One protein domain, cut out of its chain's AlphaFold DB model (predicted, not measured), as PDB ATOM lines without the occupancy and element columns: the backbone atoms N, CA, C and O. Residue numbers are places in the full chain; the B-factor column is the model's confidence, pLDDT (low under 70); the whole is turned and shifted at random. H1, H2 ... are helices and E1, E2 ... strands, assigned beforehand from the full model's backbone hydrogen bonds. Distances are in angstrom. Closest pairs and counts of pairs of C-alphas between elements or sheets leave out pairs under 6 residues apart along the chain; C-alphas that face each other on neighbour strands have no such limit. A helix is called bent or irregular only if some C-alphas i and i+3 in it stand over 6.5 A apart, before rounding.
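AT A GLANCE: This is residues 6 to 83 of the 306 residues of the protein "Hemicentin-2" of Stylophora pistillata (UniProt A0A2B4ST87). A small body is made of a two-strand parallel ribbon, E1 and E2, with H2 packed on E1 and H3 side by side with H2; residues 6 to 22 stick out from it as a free arm that begins with H1. The printed part has 78 residues, with three named helices and two named strands in the order H1, H2, E1, H3, E2, and its class is mixed, helices and strands. It is only just compact, close to loose, with a radius of gyration of the C-alphas of 13.4 A, and its flat outline spans 36 by 33 by 18 A.

IN THESE COORDINATES: H1, residues 6 to 14, begins at C-alpha 6 (252.483, 237.849, 258.666) and is 12.2 A long. H2 is residues 28 to 37, 14.2 A; E1 is residues 46 to 50. H3, residues 57 to 69, is 19.1 A long and irregular: C-alphas 58 and 61 are 7.2 A apart. E2, residues 74 to 78, ends at C-alpha 78 (262.254, 258.288, 267.200).

HOW THE PARTS SIT: H1 is apart from H2, E1, H3 and E2. H2 and H3 touch, closest at the C-alphas of Ile 33 and Ala 63, 5.5 A, with a shallow tilt of 28 degrees, the same way. The closest C-alphas of H2 and E1 are those of Ile 32 and Val 48, 7.7 A. E1 and E2 are parallel, with N 48 and O 75 at 2.7 A, within hydrogen-bond range. E1, H3 and E2 form a strand-helix-strand unit, two parallel neighbour strands with a helix between them along the chain; its crossover is right-handed. Every O i to N i+4 pair is within hydrogen-bond range in H1 and H2, and 7 of 9 in H3.

THE WHOLE: The C-alphas of Lys 7 and His 58 are the two farthest apart, 37.4 A. The printed part has no cut. The link from H1 to H2 is long. Residues 18 to 25, 51 to 53 and 78 to 83 have pLDDT under 70.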
ATOM      1  N   GLY A   6     252.363 237.115 257.405       70.00
ATOM      2  CA  GLY A   6     252.483 237.849 258.666       70.00
ATOM      3  C   GLY A   6     253.208 237.039 259.742       70.00
ATOM      4  O   GLY A   6     253.977 237.609 260.503       70.00
ATOM      5  N   LYS A   7     253.024 235.709 259.764       77.31
ATOM      6  CA  LYS A   7     253.733 234.827 260.702       77.31
ATOM      7  C   LYS A   7     255.219 234.735 260.366       77.31
ATOM      8  O   LYS A   7     256.035 234.837 261.270       77.31
ATOM      9  N   ASP A   8     255.552 234.638 259.080       81.88
ATOM     10  CA  ASP A   8     256.946 234.628 258.617       81.88
ATOM     11  C   ASP A   8     257.650 235.954 258.936       81.88
ATOM     12  O   ASP A   8     258.806 235.964 259.347       81.88
ATOM     13  N   PHE A   9     256.942 237.080 258.785       78.19
ATOM     14  CA  PHE A   9     257.456 238.399 259.147       78.19
ATOM     15  C   PHE A   9     257.719 238.518 260.652       78.19
ATOM     16  O   PHE A   9     258.792 238.968 261.040       78.19
ATOM     17  N   ILE A  10     256.774 238.080 261.494       80.44
ATOM     18  CA  ILE A  10     256.951 238.073 262.953       80.44
ATOM     19  C   ILE A  10     258.136 237.185 263.338       80.44
ATOM     20  O   ILE A  10     259.014 237.651 264.050       80.44
ATOM     21  N   ALA A  11     258.225 235.967 262.798       85.06
ATOM     22  CA  ALA A  11     259.334 235.055 263.078       85.06
ATOM     23  C   ALA A  11     260.695 235.635 262.647       85.06
ATOM     24  O   ALA A  11     261.681 235.498 263.366       85.06
ATOM     25  N   ALA A  12     260.752 236.322 261.500       84.94
ATOM     26  CA  ALA A  12     261.962 237.003 261.052       84.94
ATOM     27  C   ALA A  12     262.362 238.134 262.012       84.94
ATOM     28  O   ALA A  12     263.531 238.226 262.374       84.94
ATOM     29  N   VAL A  13     261.403 238.949 262.467       83.31
ATOM     30  CA  VAL A  13     261.656 240.021 263.444       83.31
ATOM     31  C   VAL A  13     262.089 239.454 264.798       83.31
ATOM     32  O   VAL A  13     263.052 239.946 265.372       83.31
ATOM     33  N   GLU A  14     261.434 238.401 265.287       86.25
ATOM     34  CA  GLU A  14     261.774 237.729 266.551       86.25
ATOM     35  C   GLU A  14     263.148 237.041 266.509       86.25
ATOM     36  O   GLU A  14     263.776 236.864 267.551       86.25
ATOM     37  N   SER A  15     263.638 236.685 265.317       90.19
ATOM     38  CA  SER A  15     264.981 236.122 265.124       90.19
ATOM     39  C   SER A  15     266.103 237.165 265.097       90.19
ATOM     40  O   SER A  15     267.277 236.794 265.130       90.19
ATOM     41  N   LEU A  16     265.771 238.461 265.031       84.25
ATOM     42  CA  LEU A  16     266.766 239.526 265.074       84.25
ATOM     43  C   LEU A  16     267.320 239.655 266.493       84.25
ATOM     44  O   LEU A  16     266.600 239.972 267.438       84.25
ATOM     45  N   THR A  17     268.626 239.477 266.632       79.62
ATOM     46  CA  THR A  17     269.348 239.826 267.854       79.62
ATOM     47  C   THR A  17     269.986 241.199 267.683       79.62
ATOM     48  O   THR A  17     270.663 241.414 266.673       79.62
ATOM     49  N   PRO A  18     269.810 242.128 268.637       69.44
ATOM     50  CA  PRO A  18     270.537 243.385 268.597       69.44
ATOM     51  C   PRO A  18     272.033 243.090 268.719       69.44
ATOM     52  O   PRO A  18     272.464 242.458 269.685       69.44
ATOM     53  N   ASP A  19     272.814 243.535 267.739       67.44
ATOM     54  CA  ASP A  19     274.260 243.625 267.900       67.44
ATOM     55  C   ASP A  19     274.566 244.899 268.694       67.44
ATOM     56  O   ASP A  19     273.949 245.946 268.478       67.44
ATOM     57  N   GLY A  20     275.440 244.794 269.691       57.25
ATOM     58  CA  GLY A  20     275.693 245.885 270.624       57.25
ATOM     59  C   GLY A  20     276.326 247.092 269.927       57.25
ATOM     60  O   GLY A  20     277.457 247.005 269.463       57.25
ATOM     61  N   GLY A  21     275.630 248.232 269.921       54.50
ATOM     62  CA  GLY A  21     276.164 249.540 269.530       54.50
ATOM     63  C   GLY A  21     276.537 250.353 270.768       54.50
ATOM     64  O   GLY A  21     275.674 250.771 271.537       54.50
ATOM     65  N   GLY A  22     277.834 250.547 271.007       48.12
ATOM     66  CA  GLY A  22     278.340 251.431 272.069       48.12
ATOM     67  C   GLY A  22     278.513 252.885 271.610       48.12
ATOM     68  O   GLY A  22     278.918 253.742 272.396       48.12
ATOM     69  N   ASP A  23     278.251 253.156 270.331       58.50
ATOM     70  CA  ASP A  23     278.666 254.342 269.587       58.50
ATOM     71  C   ASP A  23     277.491 255.051 268.896       58.50
ATOM     72  O   ASP A  23     277.479 255.303 267.697       58.50
ATOM     73  N   CYS A  24     276.552 255.478 269.726       54.62
ATOM     74  CA  CYS A  24     275.661 256.619 269.538       54.62
ATOM     75  C   CYS A  24     276.467 257.889 269.126       54.62
ATOM     76  O   CYS A  24     277.305 258.324 269.927       54.62
ATOM     77  N   PRO A  25     276.281 258.518 267.932       63.09
ATOM     78  CA  PRO A  25     275.207 258.349 266.935       63.09
ATOM     79  C   PRO A  25     275.382 257.198 265.916       63.09
ATOM     80  O   PRO A  25     276.496 256.835 265.552       63.09
ATOM     81  N   GLU A  26     274.275 256.717 265.342       75.88
ATOM     82  CA  GLU A  26     274.196 255.504 264.504       75.88
ATOM     83  C   GLU A  26     274.245 255.760 262.986       75.88
ATOM     84  O   GLU A  26     274.101 256.889 262.511       75.88
ATOM     85  N   LEU A  27     274.444 254.705 262.187       82.81
ATOM     86  CA  LEU A  27     274.506 254.760 260.714       82.81
ATOM     87  C   LEU A  27     273.115 254.758 260.046       82.81
ATOM     88  O   LEU A  27     272.831 253.956 259.152       82.81
ATOM     89  N   ALA A  28     272.224 255.657 260.476       86.19
ATOM     90  CA  ALA A  28     270.832 255.660 260.023       86.19
ATOM     91  C   ALA A  28     270.685 255.902 258.508       86.19
ATOM     92  O   ALA A  28     269.869 255.245 257.862       86.19
ATOM     93  N   PHE A  29     271.467 256.810 257.904       88.44
ATOM     94  CA  PHE A  29     271.353 257.075 256.460       88.44
ATOM     95  C   PHE A  29     271.966 255.970 255.601       88.44
ATOM     96  O   PHE A  29     271.497 255.728 254.493       88.44
ATOM     97  N   THR A  30     272.974 255.274 256.115       87.88
ATOM     98  CA  THR A  30     273.539 254.064 255.520       87.88
ATOM     99  C   THR A  30     272.497 252.959 255.515       87.88
ATOM    100  O   THR A  30     272.186 252.465 254.440       87.88
ATOM    101  N   GLY A  31     271.856 252.682 256.658       89.44
ATOM    102  CA  GLY A  31     270.766 251.708 256.736       89.44
ATOM    103  C   GLY A  31     269.604 252.043 255.794       89.44
ATOM    104  O   GLY A  31     269.071 251.156 255.134       89.44
ATOM    105  N   ILE A  32     269.263 253.329 255.646       91.00
ATOM    106  CA  ILE A  32     268.279 253.777 254.649       91.00
ATOM    107  C   ILE A  32     268.745 253.468 253.224       91.00
ATOM    108  O   ILE A  32     267.973 252.929 252.437       91.00
ATOM    109  N   ILE A  33     269.982 253.815 252.867       91.81
ATOM    110  CA  ILE A  33     270.509 253.586 251.516       91.81
ATOM    111  C   ILE A  33     270.575 252.089 251.203       91.81
ATOM    112  O   ILE A  33     270.164 251.681 250.118       91.81
ATOM    113  N   ASP A  34     271.029 251.275 252.152       93.50
ATOM    114  CA  ASP A  34     271.135 249.827 251.995       93.50
ATOM    115  C   ASP A  34     269.746 249.195 251.854       93.50
ATOM    116  O   ASP A  34     269.516 248.405 250.938       93.50
ATOM    117  N   ALA A  35     268.775 249.627 252.667       90.44
ATOM    118  CA  ALA A  35     267.386 249.201 252.536       90.44
ATOM    119  C   ALA A  35     266.801 249.576 251.165       90.44
ATOM    120  O   ALA A  35     266.191 248.735 250.508       90.44
ATOM    121  N   LEU A  36     267.024 250.801 250.683       88.00
ATOM    122  CA  LEU A  36     266.551 251.233 249.364       88.00
ATOM    123  C   LEU A  36     267.238 250.476 248.209       88.00
ATOM    124  O   LEU A  36     266.613 250.270 247.169       88.00
ATOM    125  N   ASN A  37     268.483 250.026 248.396       90.38
ATOM    126  CA  ASN A  37     269.239 249.234 247.419       90.38
ATOM    127  C   ASN A  37     268.978 247.721 247.506       90.38
ATOM    128  O   ASN A  37     269.336 246.997 246.580       90.38
ATOM    129  N   SER A  38     268.324 247.233 248.562       85.56
ATOM    130  CA  SER A  38     268.067 245.800 248.799       85.56
ATOM    131  C   SER A  38     267.039 245.155 247.851       85.56
ATOM    132  O   SER A  38     266.596 244.030 248.072       85.56
ATOM    133  N   GLY A  39     266.652 245.849 246.776       76.88
ATOM    134  CA  GLY A  39     265.672 245.356 245.807       76.88
ATOM    135  C   GLY A  39     264.221 245.539 246.252       76.88
ATOM    136  O   GLY A  39     263.351 244.760 245.859       76.88
ATOM    137  N   ILE A  40     263.932 246.562 247.065       80.94
ATOM    138  CA  ILE A  40     262.555 246.888 247.454       80.94
ATOM    139  C   ILE A  40     261.707 247.258 246.232       80.94
ATOM    140  O   ILE A  40     262.176 247.858 245.261       80.94
ATOM    141  N   LYS A  41     260.409 246.946 246.286       81.69
ATOM    142  CA  LYS A  41     259.469 247.370 245.246       81.69
ATOM    143  C   LYS A  41     259.374 248.900 245.236       81.69
ATOM    144  O   LYS A  41     259.152 249.505 246.285       81.69
ATOM    145  N   GLN A  42     259.483 249.519 244.060       78.88
ATOM    146  CA  GLN A  42     259.324 250.970 243.906       78.88
ATOM    147  C   GLN A  42     257.987 251.438 244.513       78.88
ATOM    148  O   GLN A  42     256.953 250.801 244.304       78.88
ATOM    149  N   GLY A  43     258.007 252.538 245.265       74.06
ATOM    150  CA  GLY A  43     256.836 253.042 245.989       74.06
ATOM    151  C   GLY A  43     256.640 252.469 247.397       74.06
ATOM    152  O   GLY A  43     255.695 252.870 248.072       74.06
ATOM    153  N   SER A  44     257.484 251.535 247.850       78.88
ATOM    154  CA  SER A  44     257.339 250.952 249.190       78.88
ATOM    155  C   SER A  44     257.688 251.970 250.286       78.88
ATOM    156  O   SER A  44     258.686 252.681 250.159       78.88
ATOM    157  N   PRO A  45     256.905 252.052 251.375       77.88
ATOM    158  CA  PRO A  45     257.266 252.868 252.529       77.88
ATOM    159  C   PRO A  45     258.469 252.262 253.267       77.88
ATOM    160  O   PRO A  45     258.550 251.046 253.439       77.88
ATOM    161  N   LEU A  46     259.380 253.116 253.737       84.38
ATOM    162  CA  LEU A  46     260.511 252.732 254.578       84.38
ATOM    163  C   LEU A  46     260.309 253.280 255.989       84.38
ATOM    164  O   LEU A  46     260.228 254.491 256.177       84.38
ATOM    165  N   TYR A  47     260.253 252.397 256.980       83.81
ATOM    166  CA  TYR A  47     260.100 252.759 258.387       83.81
ATOM    167  C   TYR A  47     261.452 252.664 259.092       83.81
ATOM    168  O   TYR A  47     262.100 251.622 259.066       83.81
ATOM    169  N   VAL A  48     261.870 253.760 259.712       84.19
ATOM    170  CA  VAL A  48     263.138 253.905 260.422       84.19
ATOM    171  C   VAL A  48     262.822 254.088 261.896       84.19
ATOM    172  O   VAL A  48     262.370 255.153 262.316       84.19
ATOM    173  N   PHE A  49     263.050 253.041 262.679       82.69
ATOM    174  CA  PHE A  49     262.949 253.082 264.133       82.69
ATOM    175  C   PHE A  49     264.344 253.335 264.691       82.69
ATOM    176  O   PHE A  49     265.250 252.539 264.459       82.69
ATOM    177  N   THR A  50     264.539 254.464 265.367       75.69
ATOM    178  CA  THR A  50     265.841 254.813 265.947       75.69
ATOM    179  C   THR A  50     265.648 255.654 267.196       75.69
ATOM    180  O   THR A  50     264.979 256.681 267.172       75.69
ATOM    181  N   ASP A  51     266.242 255.253 268.309       68.94
ATOM    182  CA  ASP A  51     266.394 256.100 269.494       68.94
ATOM    183  C   ASP A  51     267.644 256.995 269.401       68.94
ATOM    184  O   ASP A  51     267.918 257.794 270.305       68.94
ATOM    185  N   ALA A  52     268.366 256.904 268.273       65.31
ATOM    186  CA  ALA A  52     269.616 257.586 268.023       65.31
ATOM    187  C   ALA A  52     269.598 258.573 266.838       65.31
ATOM    188  O   ALA A  52     268.806 258.471 265.898       65.31
ATOM    189  N   THR A  53     270.518 259.539 266.875       67.31
ATOM    190  CA  THR A  53     270.800 260.489 265.798       67.31
ATOM    191  C   THR A  53     271.759 259.858 264.788       67.31
ATOM    192  O   THR A  53     272.392 258.847 265.080       67.31
ATOM    193  N   ALA A  54     271.854 260.415 263.578       75.12
ATOM    194  CA  ALA A  54     272.618 259.810 262.486       75.12
ATOM    195  C   ALA A  54     274.060 260.363 262.402       75.12
ATOM    196  O   ALA A  54     274.237 261.560 262.146       75.12
ATOM    197  N   LYS A  55     275.105 259.527 262.544       72.75
ATOM    198  CA  LYS A  55     276.525 259.954 262.393       72.75
ATOM    199  C   LYS A  55     276.944 260.136 260.935       72.75
ATOM    200  O   LYS A  55     278.024 260.649 260.634       72.75
ATOM    201  N   ASP A  56     276.097 259.746 259.999       81.81
ATOM    202  CA  ASP A  56     276.351 259.740 258.565       81.81
ATOM    203  C   ASP A  56     275.527 260.788 257.802       81.81
ATOM    204  O   ASP A  56     275.233 260.610 256.627       81.81
ATOM    205  N   SER A  57     275.241 261.937 258.423       74.00
ATOM    206  CA  SER A  57     274.470 263.050 257.830       74.00
ATOM    207  C   SER A  57     274.952 263.537 256.458       74.00
ATOM    208  O   SER A  57     274.133 263.944 255.642       74.00
ATOM    209  N   HIS A  58     276.250 263.436 256.154       73.56
ATOM    210  CA  HIS A  58     276.796 263.693 254.811       73.56
ATOM    211  C   HIS A  58     276.163 262.833 253.696       73.56
ATOM    212  O   HIS A  58     276.213 263.211 252.530       73.56
ATOM    213  N   ARG A  59     275.537 261.698 254.038       79.62
ATOM    214  CA  ARG A  59     274.807 260.817 253.113       79.62
ATOM    215  C   ARG A  59     273.323 261.164 252.989       79.62
ATOM    216  O   ARG A  59     272.626 260.516 252.214       79.62
ATOM    217  N   LEU A  60     272.826 262.166 253.717       73.12
ATOM    218  CA  LEU A  60     271.417 262.563 253.691       73.12
ATOM    219  C   LEU A  60     270.942 262.877 252.271       73.12
ATOM    220  O   LEU A  60     269.860 262.446 251.883       73.12
ATOM    221  N   ASP A  61     271.733 263.608 251.489       72.06
ATOM    222  CA  ASP A  61     271.332 263.965 250.128       72.06
ATOM    223  C   ASP A  61     271.336 262.748 249.200       72.06
ATOM    224  O   ASP A  61     270.410 262.589 248.410       72.06
ATOM    225  N   THR A  62     272.279 261.817 249.375       84.38
ATOM    226  CA  THR A  62     272.253 260.515 248.695       84.38
ATOM    227  C   THR A  62     271.000 259.719 249.060       84.38
ATOM    228  O   THR A  62     270.300 259.244 248.169       84.38
ATOM    229  N   ALA A  63     270.670 259.622 250.351       84.31
ATOM    230  CA  ALA A  63     269.473 258.938 250.830       84.31
ATOM    231  C   ALA A  63     268.192 259.593 250.287       84.31
ATOM    232  O   ALA A  63     267.291 258.894 249.833       84.31
ATOM    233  N   LYS A  64     268.124 260.932 250.253       70.31
ATOM    234  CA  LYS A  64     267.004 261.687 249.664       70.31
ATOM    235  C   LYS A  64     266.866 261.439 248.166       70.31
ATOM    236  O   LYS A  64     265.748 261.249 247.695       70.31
ATOM    237  N   ILE A  65     267.969 261.489 247.415       82.31
ATOM    238  CA  ILE A  65     267.967 261.241 245.967       82.31
ATOM    239  C   ILE A  65     267.486 259.817 245.706       82.31
ATOM    240  O   ILE A  65     266.562 259.623 244.923       82.31
ATOM    241  N   LEU A  66     268.043 258.835 246.416       86.56
ATOM    242  CA  LEU A  66     267.687 257.434 246.241       86.56
ATOM    243  C   LEU A  66     266.230 257.161 246.636       86.56
ATOM    244  O   LEU A  66     265.508 256.519 245.878       86.56
ATOM    245  N   ALA A  67     265.757 257.719 247.753       81.75
ATOM    246  CA  ALA A  67     264.362 257.607 248.178       81.75
ATOM    247  C   ALA A  67     263.405 258.195 247.128       81.75
ATOM    248  O   ALA A  67     262.406 257.567 246.779       81.75
ATOM    249  N   LYS A  68     263.745 259.359 246.551       79.88
ATOM    250  CA  LYS A  68     262.980 259.970 245.451       79.88
ATOM    251  C   LYS A  68     262.976 259.092 244.198       79.88
ATOM    252  O   LYS A  68     261.908 258.875 243.629       79.88
ATOM    253  N   THR A  69     264.125 258.553 243.793       85.38
ATOM    254  CA  THR A  69     264.244 257.638 242.642       85.38
ATOM    255  C   THR A  69     263.394 256.380 242.839       85.38
ATOM    256  O   THR A  69     262.631 255.978 241.956       85.38
ATOM    257  N   MET A  70     263.437 255.812 244.044       84.19
ATOM    258  CA  MET A  70     262.646 254.645 244.437       84.19
ATOM    259  C   MET A  70     261.182 254.984 244.752       84.19
ATOM    260  O   MET A  70     260.416 254.089 245.112       84.19
ATOM    261  N   ARG A  71     260.775 256.259 244.631       83.00
ATOM    262  CA  ARG A  71     259.452 256.785 245.017       83.00
ATOM    263  C   ARG A  71     259.022 256.343 246.423       83.00
ATOM    264  O   ARG A  71     257.843 256.142 246.676       83.00
ATOM    265  N   SER A  72     259.990 256.132 247.307       79.19
ATOM    266  CA  SER A  72     259.802 255.543 248.629       79.19
ATOM    267  C   SER A  72     259.781 256.647 249.680       79.19
ATOM    268  O   SER A  72     260.715 257.445 249.774       79.19
ATOM    269  N   SER A  73     258.710 256.702 250.466       79.81
ATOM    270  CA  SER A  73     258.585 257.632 251.590       79.81
ATOM    271  C   SER A  73     259.260 257.046 252.828       79.81
ATOM    272  O   SER A  73     259.026 255.885 253.160       79.81
ATOM    273  N   VAL A  74     260.083 257.844 253.510       77.94
ATOM    274  CA  VAL A  74     260.854 257.419 254.689       77.94
ATOM    275  C   VAL A  74     260.231 258.007 255.960       77.94
ATOM    276  O   VAL A  74     260.151 259.227 256.089       77.94
ATOM    277  N   TYR A  75     259.810 257.157 256.900       70.06
ATOM    278  CA  TYR A  75     259.216 257.542 258.185       70.06
ATOM    279  C   TYR A  75     260.197 257.326 259.312       70.06
ATOM    280  O   TYR A  75     260.686 256.218 259.492       70.06
ATOM    281  N   PHE A  76     260.415 258.353 260.119       77.81
ATOM    282  CA  PHE A  76     261.228 258.237 261.318       77.81
ATOM    283  C   PHE A  76     260.332 258.107 262.547       77.81
ATOM    284  O   PHE A  76     259.511 258.980 262.825       77.81
ATOM    285  N   PHE A  77     260.528 257.026 263.290       71.00
ATOM    286  CA  PHE A  77     259.937 256.776 264.595       71.00
ATOM    287  C   PHE A  77     261.060 256.855 265.616       71.00
ATOM    288  O   PHE A  77     261.829 255.907 265.783       71.00
ATOM    289  N   THR A  78     261.180 258.020 266.250       68.56
ATOM    290  CA  THR A  78     262.254 258.288 267.200       68.56
ATOM    291  C   THR A  78     261.745 258.336 268.630       68.56
ATOM    292  O   THR A  78     260.794 259.045 268.953       68.56
ATOM    293  N   THR A  79     262.365 257.543 269.501       50.09
ATOM    294  CA  THR A  79     262.013 257.440 270.930       50.09
ATOM    295  C   THR A  79     263.057 258.101 271.836       50.09
ATOM    296  O   THR A  79     262.804 258.319 273.022       50.09
ATOM    297  N   GLY A  80     264.191 258.509 271.260       47.84
ATOM    298  CA  GLY A  80     265.300 259.192 271.913       47.84
ATOM    299  C   GLY A  80     266.047 260.109 270.940       47.84
ATOM    300  O   GLY A  80     265.889 260.022 269.723       47.84
ATOM    301  N   LEU A  81     266.833 261.035 271.492       48.72
ATOM    302  CA  LEU A  81     267.844 261.799 270.765       48.72
ATOM    303  C   LEU A  81     269.192 261.379 271.346       48.72
ATOM    304  O   LEU A  81     269.597 261.906 272.382       48.72
ATOM    305  N   CYS A  82     269.880 260.429 270.710       44.81
ATOM    306  CA  CYS A  82     271.299 260.217 270.996       44.81
ATOM    307  C   CYS A  82     272.073 261.521 270.846       44.81
ATOM    308  O   CYS A  82     271.879 262.237 269.861       44.81
ATOM    309  N   GLY A  83     272.985 261.789 271.784       44.69
ATOM    310  CA  GLY A  83     273.887 262.937 271.742       44.69
ATOM    311  C   GLY A  83     274.492 263.128 270.351       44.69
ATOM    312  O   GLY A  83     275.203 262.266 269.844       44.69
TER     313      GLY A  83